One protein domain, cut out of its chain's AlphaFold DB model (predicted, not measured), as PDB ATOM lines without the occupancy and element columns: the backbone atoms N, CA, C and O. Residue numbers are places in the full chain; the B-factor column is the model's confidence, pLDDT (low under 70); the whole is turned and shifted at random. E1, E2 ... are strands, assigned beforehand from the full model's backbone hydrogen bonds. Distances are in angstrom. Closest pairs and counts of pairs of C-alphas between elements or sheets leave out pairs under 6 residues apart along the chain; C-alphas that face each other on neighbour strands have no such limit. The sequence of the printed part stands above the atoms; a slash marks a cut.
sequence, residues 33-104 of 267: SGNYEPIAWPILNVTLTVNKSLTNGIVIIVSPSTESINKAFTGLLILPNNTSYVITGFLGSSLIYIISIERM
ATOM      1  N   SER A  33       0.689 -17.273  34.026       75.19
ATOM      2  CA  SER A  33       1.771 -16.821  34.902       75.19
ATOM      3  C   SER A  33       2.789 -16.026  34.106       75.19
ATOM      4  O   SER A  33       2.947 -16.228  32.900       75.19
ATOM      5  N   GLY A  34       3.470 -15.103  34.767       76.69
ATOM      6  CA  GLY A  34       4.400 -14.227  34.087       76.69
ATOM      7  C   GLY A  34       5.279 -13.422  35.015       76.69
ATOM      8  O   GLY A  34       5.121 -13.456  36.235       76.69
ATOM      9  N   ASN A  35       6.164 -12.652  34.399       77.94
ATOM     10  CA  ASN A  35       6.945 -11.631  35.079       77.94
ATOM     11  C   ASN A  35       6.264 -10.278  34.880       77.94
ATOM     12  O   ASN A  35       5.575 -10.068  33.874       77.94
ATOM     13  N   TYR A  36       6.469  -9.358  35.817       79.69
ATOM     14  CA  TYR A  36       6.018  -7.982  35.666       79.69
ATOM     15  C   TYR A  36       7.110  -6.992  36.051       79.69
ATOM     16  O   TYR A  36       7.950  -7.276  36.902       79.69
ATOM     17  N   GLU A  37       7.056  -5.818  35.434       75.75
ATOM     18  CA  GLU A  37       7.895  -4.671  35.755       75.75
ATOM     19  C   GLU A  37       6.995  -3.431  35.892       75.75
ATOM     20  O   GLU A  37       6.234  -3.122  34.966       75.75
ATOM     21  N   PRO A  38       7.010  -2.729  37.036       72.94
ATOM     22  CA  PRO A  38       6.251  -1.493  37.191       72.94
ATOM     23  C   PRO A  38       6.771  -0.404  36.242       72.94
ATOM     24  O   PRO A  38       7.933  -0.022  36.318       72.94
ATOM     25  N   ILE A  39       5.904   0.131  35.374       71.06
ATOM     26  CA  ILE A  39       6.221   1.334  34.581       71.06
ATOM     27  C   ILE A  39       6.028   2.566  35.473       71.06
ATOM     28  O   ILE A  39       6.908   3.413  35.603       71.06
ATOM     29  N   ALA A  40       4.848   2.648  36.091       70.06
ATOM     30  CA  ALA A  40       4.461   3.635  37.089       70.06
ATOM     31  C   ALA A  40       3.258   3.067  37.842       70.06
ATOM     32  O   ALA A  40       2.238   2.795  37.215       70.06
ATOM     33  N   TRP A  41       3.350   2.858  39.157       70.19
ATOM     34  CA  TRP A  41       2.250   2.260  39.921       70.19
ATOM     35  C   TRP A  41       0.935   3.047  39.729       70.19
ATOM     36  O   TRP A  41       0.960   4.275  39.845       70.19
ATOM     37  N   PRO A  42      -0.216   2.394  39.453       73.75
ATOM     38  CA  PRO A  42      -0.487   0.946  39.454       73.75
ATOM     39  C   PRO A  42      -0.374   0.245  38.077       73.75
ATOM     40  O   PRO A  42      -0.995  -0.794  37.853       73.75
ATOM     41  N   ILE A  43       0.371   0.814  37.129       78.69
ATOM     42  CA  ILE A  43       0.554   0.316  35.756       78.69
ATOM     43  C   ILE A  43       1.817  -0.549  35.664       78.69
ATOM     44  O   ILE A  43       2.936  -0.095  35.919       78.69
ATOM     45  N   LEU A  44       1.625  -1.793  35.235       80.12
ATOM     46  CA  LEU A  44       2.656  -2.806  35.083       80.12
ATOM     47  C   LEU A  44       2.813  -3.206  33.616       80.12
ATOM     48  O   LEU A  44       1.829  -3.480  32.926       80.12
ATOM     49  N   ASN A  45       4.057  -3.319  33.169       80.56
ATOM     50  CA  ASN A  45       4.391  -4.095  31.988       80.56
ATOM     51  C   ASN A  45       4.425  -5.574  32.383       80.56
ATOM     52  O   ASN A  45       5.064  -5.923  33.375       80.56
ATOM     53  N   VAL A  46       3.741  -6.445  31.644       81.19
ATOM     54  CA  VAL A  46       3.676  -7.875  31.964       81.19
ATOM     55  C   VAL A  46       4.107  -8.730  30.787       81.19
ATOM     56  O   VAL A  46       3.772  -8.460  29.636       81.19
ATOM     57  N   THR A  47       4.819  -9.809  31.093       79.50
ATOM     58  CA  THR A  47       5.141 -10.875  30.143       79.50
ATOM     59  C   THR A  47       4.462 -12.150  30.618       79.50
ATOM     60  O   THR A  47       4.922 -12.773  31.573       79.50
ATOM     61  N   LEU A  48       3.349 -12.518  29.984       75.31
ATOM     62  CA  LEU A  48       2.505 -13.651  30.363       75.31
ATOM     63  C   LEU A  48       2.823 -14.889  29.521       75.31
ATOM     64  O   LEU A  48       3.005 -14.804  28.309       75.31
ATOM     65  N   THR A  49       2.810 -16.059  30.150       67.25
ATOM     66  CA  THR A  49       2.933 -17.353  29.478       67.25
ATOM     67  C   THR A  49       1.541 -17.908  29.193       67.25
ATOM     68  O   THR A  49       0.822 -18.322  30.100       67.25
ATOM     69  N   VAL A  50       1.164 -17.929  27.915       66.00
ATOM     70  CA  VAL A  50      -0.117 -18.423  27.395       66.00
ATOM     71  C   VAL A  50       0.164 -19.638  26.518       66.00
ATOM     72  O   VAL A  50       0.798 -19.503  25.477       66.00
ATOM     73  N   ASN A  51      -0.285 -20.839  26.899       59.84
ATOM     74  CA  ASN A  51      -0.089 -22.060  26.094       59.84
ATOM     75  C   ASN A  51       1.367 -22.252  25.605       59.84
ATOM     76  O   ASN A  51       1.601 -22.559  24.438       59.84
ATOM     77  N   LYS A  52       2.349 -22.048  26.500       58.75
ATOM     78  CA  LYS A  52       3.805 -22.101  26.223       58.75
ATOM     79  C   LYS A  52       4.352 -20.995  25.304       58.75
ATOM     80  O   LYS A  52       5.522 -21.044  24.942       58.75
ATOM     81  N   SER A  53       3.541 -20.004  24.949       61.34
ATOM     82  CA  SER A  53       3.962 -18.815  24.202       61.34
ATOM     83  C   SER A  53       4.023 -17.604  25.128       61.34
ATOM     84  O   SER A  53       3.142 -17.415  25.967       61.34
ATOM     85  N   LEU A  54       5.054 -16.775  24.974       72.25
ATOM     86  CA  LEU A  54       5.184 -15.521  25.713       72.25
ATOM     87  C   LEU A  54       4.361 -14.433  25.020       72.25
ATOM     88  O   LEU A  54       4.469 -14.240  23.810       72.25
ATOM     89  N   THR A  55       3.527 -13.738  25.786       74.31
ATOM     90  CA  THR A  55       2.700 -12.623  25.321       74.31
ATOM     91  C   THR A  55       2.945 -11.419  26.214       74.31
ATOM     92  O   THR A  55       2.740 -11.487  27.426       74.31
ATOM     93  N   ASN A  56       3.357 -10.306  25.613       80.00
ATOM     94  CA  ASN A  56       3.543  -9.047  26.326       80.00
ATOM     95  C   ASN A  56       2.208  -8.312  26.441       80.00
ATOM     96  O   ASN A  56       1.391  -8.373  25.524       80.00
ATOM     97  N   GLY A  57       1.993  -7.598  27.537       81.38
ATOM     98  CA  GLY A  57       0.792  -6.804  27.749       81.38
ATOM     99  C   GLY A  57       0.987  -5.756  28.833       81.38
ATOM    100  O   GLY A  57       2.032  -5.685  29.475       81.38
ATOM    101  N   ILE A  58      -0.046  -4.949  29.043       81.06
ATOM    102  CA  ILE A  58      -0.087  -3.953  30.113       81.06
ATOM    103  C   ILE A  58      -1.163  -4.370  31.107       81.06
ATOM    104  O   ILE A  58      -2.282  -4.689  30.708       81.06
ATOM    105  N   VAL A  59      -0.837  -4.352  32.397       82.75
ATOM    106  CA  VAL A  59      -1.800  -4.558  33.483       82.75
ATOM    107  C   VAL A  59      -1.937  -3.275  34.287       82.75
ATOM    108  O   VAL A  59      -0.952  -2.749  34.790       82.75
ATOM    109  N   ILE A  60      -3.164  -2.791  34.449       79.94
ATOM    110  CA  ILE A  60      -3.489  -1.679  35.345       79.94
ATOM    111  C   ILE A  60      -4.164  -2.261  36.581       79.94
ATOM    112  O   ILE A  60      -5.251  -2.831  36.482       79.94
ATOM    113  N   ILE A  61      -3.533  -2.136  37.745       78.81
ATOM    114  CA  ILE A  61      -4.084  -2.647  39.001       78.81
ATOM    115  C   ILE A  61      -5.128  -1.665  39.538       78.81
ATOM    116  O   ILE A  61      -4.871  -0.478  39.712       78.81
ATOM    117  N   VAL A  62      -6.323  -2.180  39.818       73.88
ATOM    118  CA  VAL A  62      -7.435  -1.426  40.416       73.88
ATOM    119  C   VAL A  62      -7.488  -1.654  41.930       73.88
ATOM    120  O   VAL A  62      -7.855  -0.765  42.694       73.88
ATOM    121  N   SER A  63      -7.096  -2.843  42.383       54.34
ATOM    122  CA  SER A  63      -6.975  -3.202  43.797       54.34
ATOM    123  C   SER A  63      -5.885  -4.257  43.945       54.34
ATOM    124  O   SER A  63      -5.838  -5.113  43.069       54.34
ATOM    125  N   PRO A  64      -5.054  -4.247  45.003       52.81
ATOM    126  CA  PRO A  64      -4.996  -3.217  46.037       52.81
ATOM    127  C   PRO A  64      -4.414  -1.910  45.476       52.81
ATOM    128  O   PRO A  64      -3.597  -1.930  44.564       52.81
ATOM    129  N   SER A  65      -4.814  -0.765  46.034       57.03
ATOM    130  CA  SER A  65      -4.306   0.557  45.618       57.03
ATOM    131  C   SER A  65      -2.837   0.801  45.999       57.03
ATOM    132  O   SER A  65      -2.234   1.771  45.547       57.03
ATOM    133  N   THR A  66      -2.254  -0.076  46.820       58.94
ATOM    134  CA  THR A  66      -0.884   0.013  47.339       58.94
ATOM    135  C   THR A  66      -0.007  -1.100  46.789       58.94
ATOM    136  O   THR A  66      -0.461  -2.244  46.706       58.94
ATOM    137  N   GLU A  67       1.265  -0.792  46.546       61.84
ATOM    138  CA  GLU A  67       2.316  -1.732  46.148       61.84
ATOM    139  C   GLU A  67       2.658  -2.692  47.297       61.84
ATOM    140  O   GLU A  67       3.614  -2.526  48.049       61.84
ATOM    141  N   SER A  68       1.797  -3.682  47.508       59.12
ATOM    142  CA  SER A  68       1.979  -4.691  48.546       59.12
ATOM    143  C   SER A  68       2.053  -6.072  47.921       59.12
ATOM    144  O   SER A  68       1.086  -6.533  47.310       59.12
ATOM    145  N   ILE A  69       3.197  -6.716  48.126       60.72
ATOM    146  CA  ILE A  69       3.502  -8.075  47.686       60.72
ATOM    147  C   ILE A  69       2.581  -9.072  48.416       60.72
ATOM    148  O   ILE A  69       2.168  -8.837  49.553       60.72
ATOM    149  N   ASN A  70       2.261 -10.188  47.759       63.28
ATOM    150  CA  ASN A  70       1.421 -11.283  48.259       63.28
ATOM    151  C   ASN A  70      -0.040 -10.898  48.525       63.28
ATOM    152  O   ASN A  70      -0.701 -11.494  49.377       63.28
ATOM    153  N   LYS A  71      -0.567  -9.916  47.787       64.31
ATOM    154  CA  LYS A  71      -1.997  -9.598  47.807       64.31
ATOM    155  C   LYS A  71      -2.686 -10.036  46.524       64.31
ATOM    156  O   LYS A  71      -2.115  -9.984  45.433       64.31
ATOM    157  N   ALA A  72      -3.934 -10.463  46.692       71.56
ATOM    158  CA  ALA A  72      -4.846 -10.650  45.581       71.56
ATOM    159  C   ALA A  72      -5.136  -9.289  44.947       71.56
ATOM    160  O   ALA A  72      -5.353  -8.317  45.673       71.56
ATOM    161  N   PHE A  73      -5.148  -9.235  43.621       75.62
ATOM    162  CA  PHE A  73      -5.421  -8.028  42.867       75.62
ATOM    163  C   PHE A  73      -6.564  -8.229  41.873       75.62
ATOM    164  O   PHE A  73      -6.797  -9.338  41.387       75.62
ATOM    165  N   THR A  74      -7.235  -7.128  41.548       76.38
ATOM    166  CA  THR A  74      -8.118  -7.005  40.386       76.38
ATOM    167  C   THR A  74      -7.530  -5.938  39.482       76.38
ATOM    168  O   THR A  74      -7.131  -4.874  39.963       76.38
ATOM    169  N   GLY A  75      -7.454  -6.207  38.184       78.50
ATOM    170  CA  GLY A  75      -6.845  -5.294  37.228       78.50
ATOM    171  C   GLY A  75      -7.433  -5.391  35.831       78.50
ATOM    172  O   GLY A  75      -8.224  -6.281  35.525       78.50
ATOM    173  N   LEU A  76      -7.028  -4.452  34.986       80.56
ATOM    174  CA  LEU A  76      -7.317  -4.440  33.560       80.56
ATOM    175  C   LEU A  76      -6.078  -4.927  32.806       80.56
ATOM    176  O   LEU A  76      -5.028  -4.303  32.912       80.56
ATOM    177  N   LEU A  77      -6.201  -6.012  32.047       80.75
ATOM    178  CA  LEU A  77      -5.165  -6.513  31.144       80.75
ATOM    179  C   LEU A  77      -5.453  -6.044  29.720       80.75
ATOM    180  O   LEU A  77      -6.524  -6.324  29.184       80.75
ATOM    181  N   ILE A  78      -4.474  -5.394  29.100       80.25
ATOM    182  CA  ILE A  78      -4.513  -4.950  27.709       80.25
ATOM    183  C   ILE A  78      -3.445  -5.721  26.934       80.25
ATOM    184  O   ILE A  78      -2.252  -5.624  27.233       80.25
ATOM    185  N   LEU A  79      -3.882  -6.504  25.949       79.31
ATOM    186  CA  LEU A  79      -3.003  -7.261  25.058       79.31
ATOM    187  C   LEU A  79      -2.719  -6.487  23.751       79.31
ATOM    188  O   LEU A  79      -3.490  -5.596  23.387       79.31
ATOM    189  N   PRO A  80      -1.663  -6.840  22.988       69.62
ATOM    190  CA  PRO A  80      -1.200  -6.077  21.818       69.62
ATOM    191  C   PRO A  80      -2.207  -6.009  20.659       69.62
ATOM    192  O   PRO A  80      -2.085  -5.188  19.759       69.62
ATOM    193  N   ASN A  81      -3.209  -6.883  20.671       70.31
ATOM    194  CA  ASN A  81      -4.308  -6.945  19.708       70.31
ATOM    195  C   ASN A  81      -5.505  -6.044  20.098       70.31
ATOM    196  O   ASN A  81      -6.617  -6.285  19.629       70.31
ATOM    197  N   ASN A  82      -5.307  -5.059  20.985       64.12
ATOM    198  CA  ASN A  82      -6.340  -4.181  21.553       64.12
ATOM    199  C   ASN A  82      -7.481  -4.916  22.279       64.12
ATOM    200  O   ASN A  82      -8.570  -4.367  22.457       64.12
ATOM    201  N   THR A  83      -7.258  -6.155  22.725       69.81
ATOM    202  CA  THR A  83      -8.234  -6.851  23.569       69.81
ATOM    203  C   THR A  83      -7.998  -6.511  25.034       69.81
ATOM    204  O   THR A  83      -6.875  -6.580  25.533       69.81
ATOM    205  N   SER A  84      -9.079  -6.101  25.700       74.00
ATOM    206  CA  SER A  84      -9.083  -5.721  27.111       74.00
ATOM    207  C   SER A  84      -9.832  -6.766  27.931       74.00
ATOM    208  O   SER A  84     -10.923  -7.209  27.555       74.00
ATOM    209  N   TYR A  85      -9.253  -7.147  29.062       74.19
ATOM    210  CA  TYR A  85      -9.813  -8.138  29.971       74.19
ATOM    211  C   TYR A  85      -9.796  -7.623  31.401       74.19
ATOM    212  O   TYR A  85      -8.840  -6.978  31.824       74.19
ATOM    213  N   VAL A  86     -10.827  -7.963  32.165       74.94
ATOM    214  CA  VAL A  86     -10.781  -7.869  33.624       74.94
ATOM    215  C   VAL A  86     -10.078  -9.117  34.131       74.94
ATOM    216  O   VAL A  86     -10.454 -10.234  33.781       74.94
ATOM    217  N   ILE A  87      -9.038  -8.932  34.933       74.94
ATOM    218  CA  ILE A  87      -8.257 -10.026  35.498       74.94
ATOM    219  C   ILE A  87      -8.280  -9.973  37.016       74.94
ATOM    220  O   ILE A  87      -8.257  -8.896  37.615       74.94
ATOM    221  N   THR A  88      -8.281 -11.147  37.637       71.56
ATOM    222  CA  THR A  88      -7.976 -11.293  39.060       71.56
ATOM    223  C   THR A  88      -6.795 -12.229  39.233       71.56
ATOM    224  O   THR A  88      -6.609 -13.185  38.470       71.56
ATOM    225  N   GLY A  89      -5.951 -11.930  40.214       73.31
ATOM    226  CA  GLY A  89      -4.664 -12.592  40.340       73.31
ATOM    227  C   GLY A  89      -3.958 -12.328  41.656       73.31
ATOM    228  O   GLY A  89      -4.520 -11.728  42.565       73.31
ATOM    229  N   PHE A  90      -2.708 -12.764  41.740       73.81
ATOM    230  CA  PHE A  90      -1.799 -12.502  42.850       73.81
ATOM    231  C   PHE A  90      -0.506 -11.884  42.327       73.81
ATOM    232  O   PHE A  90       0.036 -12.330  41.312       73.81
ATOM    233  N   LEU A  91      -0.008 -10.877  43.045       71.94
ATOM    234  CA  LEU A  91       1.309 -10.293  42.806       71.94
ATOM    235  C   LEU A  91       2.302 -10.884  43.802       71.94
ATOM    236  O   LEU A  91       2.178 -10.682  45.010       71.94
ATOM    237  N   GLY A  92       3.282 -11.619  43.289       65.44
ATOM    238  CA  GLY A  92       4.510 -11.951  44.003       65.44
ATOM    239  C   GLY A  92       5.526 -10.809  43.913       65.44
ATOM    240  O   GLY A  92       5.236  -9.738  43.385       65.44
ATOM    241  N   SER A  93       6.739 -11.039  44.411       66.94
ATOM    242  CA  SER A  93       7.827 -10.046  44.396       66.94
ATOM    243  C   SER A  93       8.228  -9.587  42.989       66.94
ATOM    244  O   SER A  93       8.588  -8.432  42.801       66.94
ATOM    245  N   SER A  94       8.164 -10.479  42.000       65.44
ATOM    246  CA  SER A  94       8.470 -10.182  40.583       65.44
ATOM    247  C   SER A  94       7.625 -11.014  39.612       65.44
ATOM    248  O   SER A  94       7.862 -11.029  38.406       65.44
ATOM    249  N   LEU A  95       6.651 -11.745  40.155       74.88
ATOM    250  CA  LEU A  95       5.816 -12.695  39.433       74.88
ATOM    251  C   LEU A  95       4.357 -12.280  39.536       74.88
ATOM    252  O   LEU A  95       3.896 -11.866  40.598       74.88
ATOM    253  N   ILE A  96       3.626 -12.419  38.439       73.75
ATOM    254  CA  ILE A  96       2.187 -12.198  38.379       73.75
ATOM    255  C   ILE A  96       1.499 -13.521  38.050       73.75
ATOM    256  O   ILE A  96       1.887 -14.229  37.117       73.75
ATOM    257  N   TYR A  97       0.471 -13.854  38.823       76.75
ATOM    258  CA  TYR A  97      -0.341 -15.049  38.619       76.75
ATOM    259  C   TYR A  97      -1.780 -14.630  38.374       76.75
ATOM    260  O   TYR A  97      -2.381 -13.995  39.235       76.75
ATOM    261  N   ILE A  98      -2.342 -14.985  37.225       73.94
ATOM    262  CA  ILE A  98      -3.732 -14.692  36.869       73.94
ATOM    263  C   ILE A  98      -4.560 -15.949  37.110       73.94
ATOM    264  O   ILE A  98      -4.276 -17.006  36.547       73.94
ATOM    265  N   ILE A  99      -5.589 -15.826  37.943       69.69
ATOM    266  CA  ILE A  99      -6.496 -16.923  38.303       69.69
ATOM    267  C   ILE A  99      -7.830 -16.844  37.558       69.69
ATOM    268  O   ILE A  99      -8.477 -17.869  37.362       69.69
ATOM    269  N   SER A 100      -8.233 -15.651  37.114       66.31
ATOM    270  CA  SER A 100      -9.439 -15.444  36.314       66.31
ATOM    271  C   SER A 100      -9.211 -14.372  35.258       66.31
ATOM    272  O   SER A 100      -8.519 -13.382  35.508       66.31
ATOM    273  N   ILE A 101      -9.821 -14.572  34.093       70.31
ATOM    274  CA  ILE A 101      -9.871 -13.605  33.004       70.31
ATOM    275  C   ILE A 101     -11.311 -13.512  32.504       70.31
ATOM    276  O   ILE A 101     -11.928 -14.515  32.148       70.31
ATOM    277  N   GLU A 102     -11.844 -12.302  32.457       65.19
ATOM    278  CA  GLU A 102     -13.152 -12.015  31.891       65.19
ATOM    279  C   GLU A 102     -12.970 -11.033  30.740       65.19
ATOM    280  O   GLU A 102     -12.414  -9.942  30.897       65.19
ATOM    281  N   ARG A 103     -13.382 -11.439  29.535       69.31
ATOM    282  CA  ARG A 103     -13.297 -10.571  28.361       69.31
ATOM    283  C   ARG A 103     -14.297  -9.441  28.529       69.31
ATOM    284  O   ARG A 103     -15.488  -9.706  28.665       69.31
ATOM    285  N   MET A 104     -13.827  -8.197  28.450       60.84
ATOM    286  CA  MET A 104     -14.761  -7.082  28.384       60.84
ATOM    287  C   MET A 104     -15.603  -7.225  27.111       60.84
ATOM    288  O   MET A 104     -15.040  -7.491  26.039       60.84
TER     289      MET A 104
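What this domain is: This is residues 33 to 104 of the 267 residues of an uncharacterized protein of Vulcanisaeta moutnovskia (strain 768-28) (UniProt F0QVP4). A small closed barrel of six antiparallel strands makes up this domain, with the strands set round the ring in chain order and E6 coming back beside E1. The closing seam is short, as E6 meets E1 along residues 95 to 97 and 33 to 35, and bends in E3, E4, E5 and E6 carry these strands round the wall. The printed part has 72 residues with no named helix and six named strands, E1 to E6 in order; the class is all strand. They form a meander, each strand the antiparallel neighbour of the one before. The whole is compact and rounded, with a radius of gyration of the C-alphas of 10.9 A and spans of 28 by 23 by 22 A.

Where its parts are: The longest strand is E3, residues 53 to 63, 27.3 A from first to last C-alpha; it bends by 61 degrees at residue 56. E2, residues 43 to 50, measures 20.5 A, and E1, residues 33 to 40, measures 20.7 A, beginning at C-alpha 33 (1.771, -16.821, 34.902). E4, residues 71 to 78, measures 20.8 A and bends by 53 degrees at residue 74. E5, residues 84 to 91, measures 19.4 A and bends by 64 degrees at residue 88. E6, residues 95 to 103, measures 22.2 A, bends by 66 degrees at residue 99 and ends at C-alpha 103 (-13.297, -10.571, 28.361).

How they stand to each other: Beside E3, E2 lies on one side and E4 on the other side. E2 and E3 form an antiparallel hairpin at 140 degrees, with N 46 and O 57 2.9 A apart. E3 and E4 form a hairpin at 118 degrees, with N 60 and O 76 2.9 A apart. The hairpin E1 and E2 has N 37 and O 45 at 2.9 A. E4 and E5 are a hairpin at 153 degrees, with N 75 and O 87 at 2.9 A. E5 and E6 are a hairpin at 148 degrees, with N 86 and O 102 at 2.8 A. The barrel is closed between antiparallel E6 and E1: C-alphas 95 and 35 face each other at 4.6 A, and N 96 and O 34 are 2.9 A apart. E1 and E4 are apart, as are E3 and E6.

The domain as a whole: The two C-alphas farthest apart are those of Lys 52 and Thr 66, 30.9 A. The printed part has no cut. The link E3 to E4, 7 residues, is short; the other four are tight. The mean pLDDT of the printed part is 71.6, and 25 residues are under 70, among them residues 49 to 53 and 63 to 71.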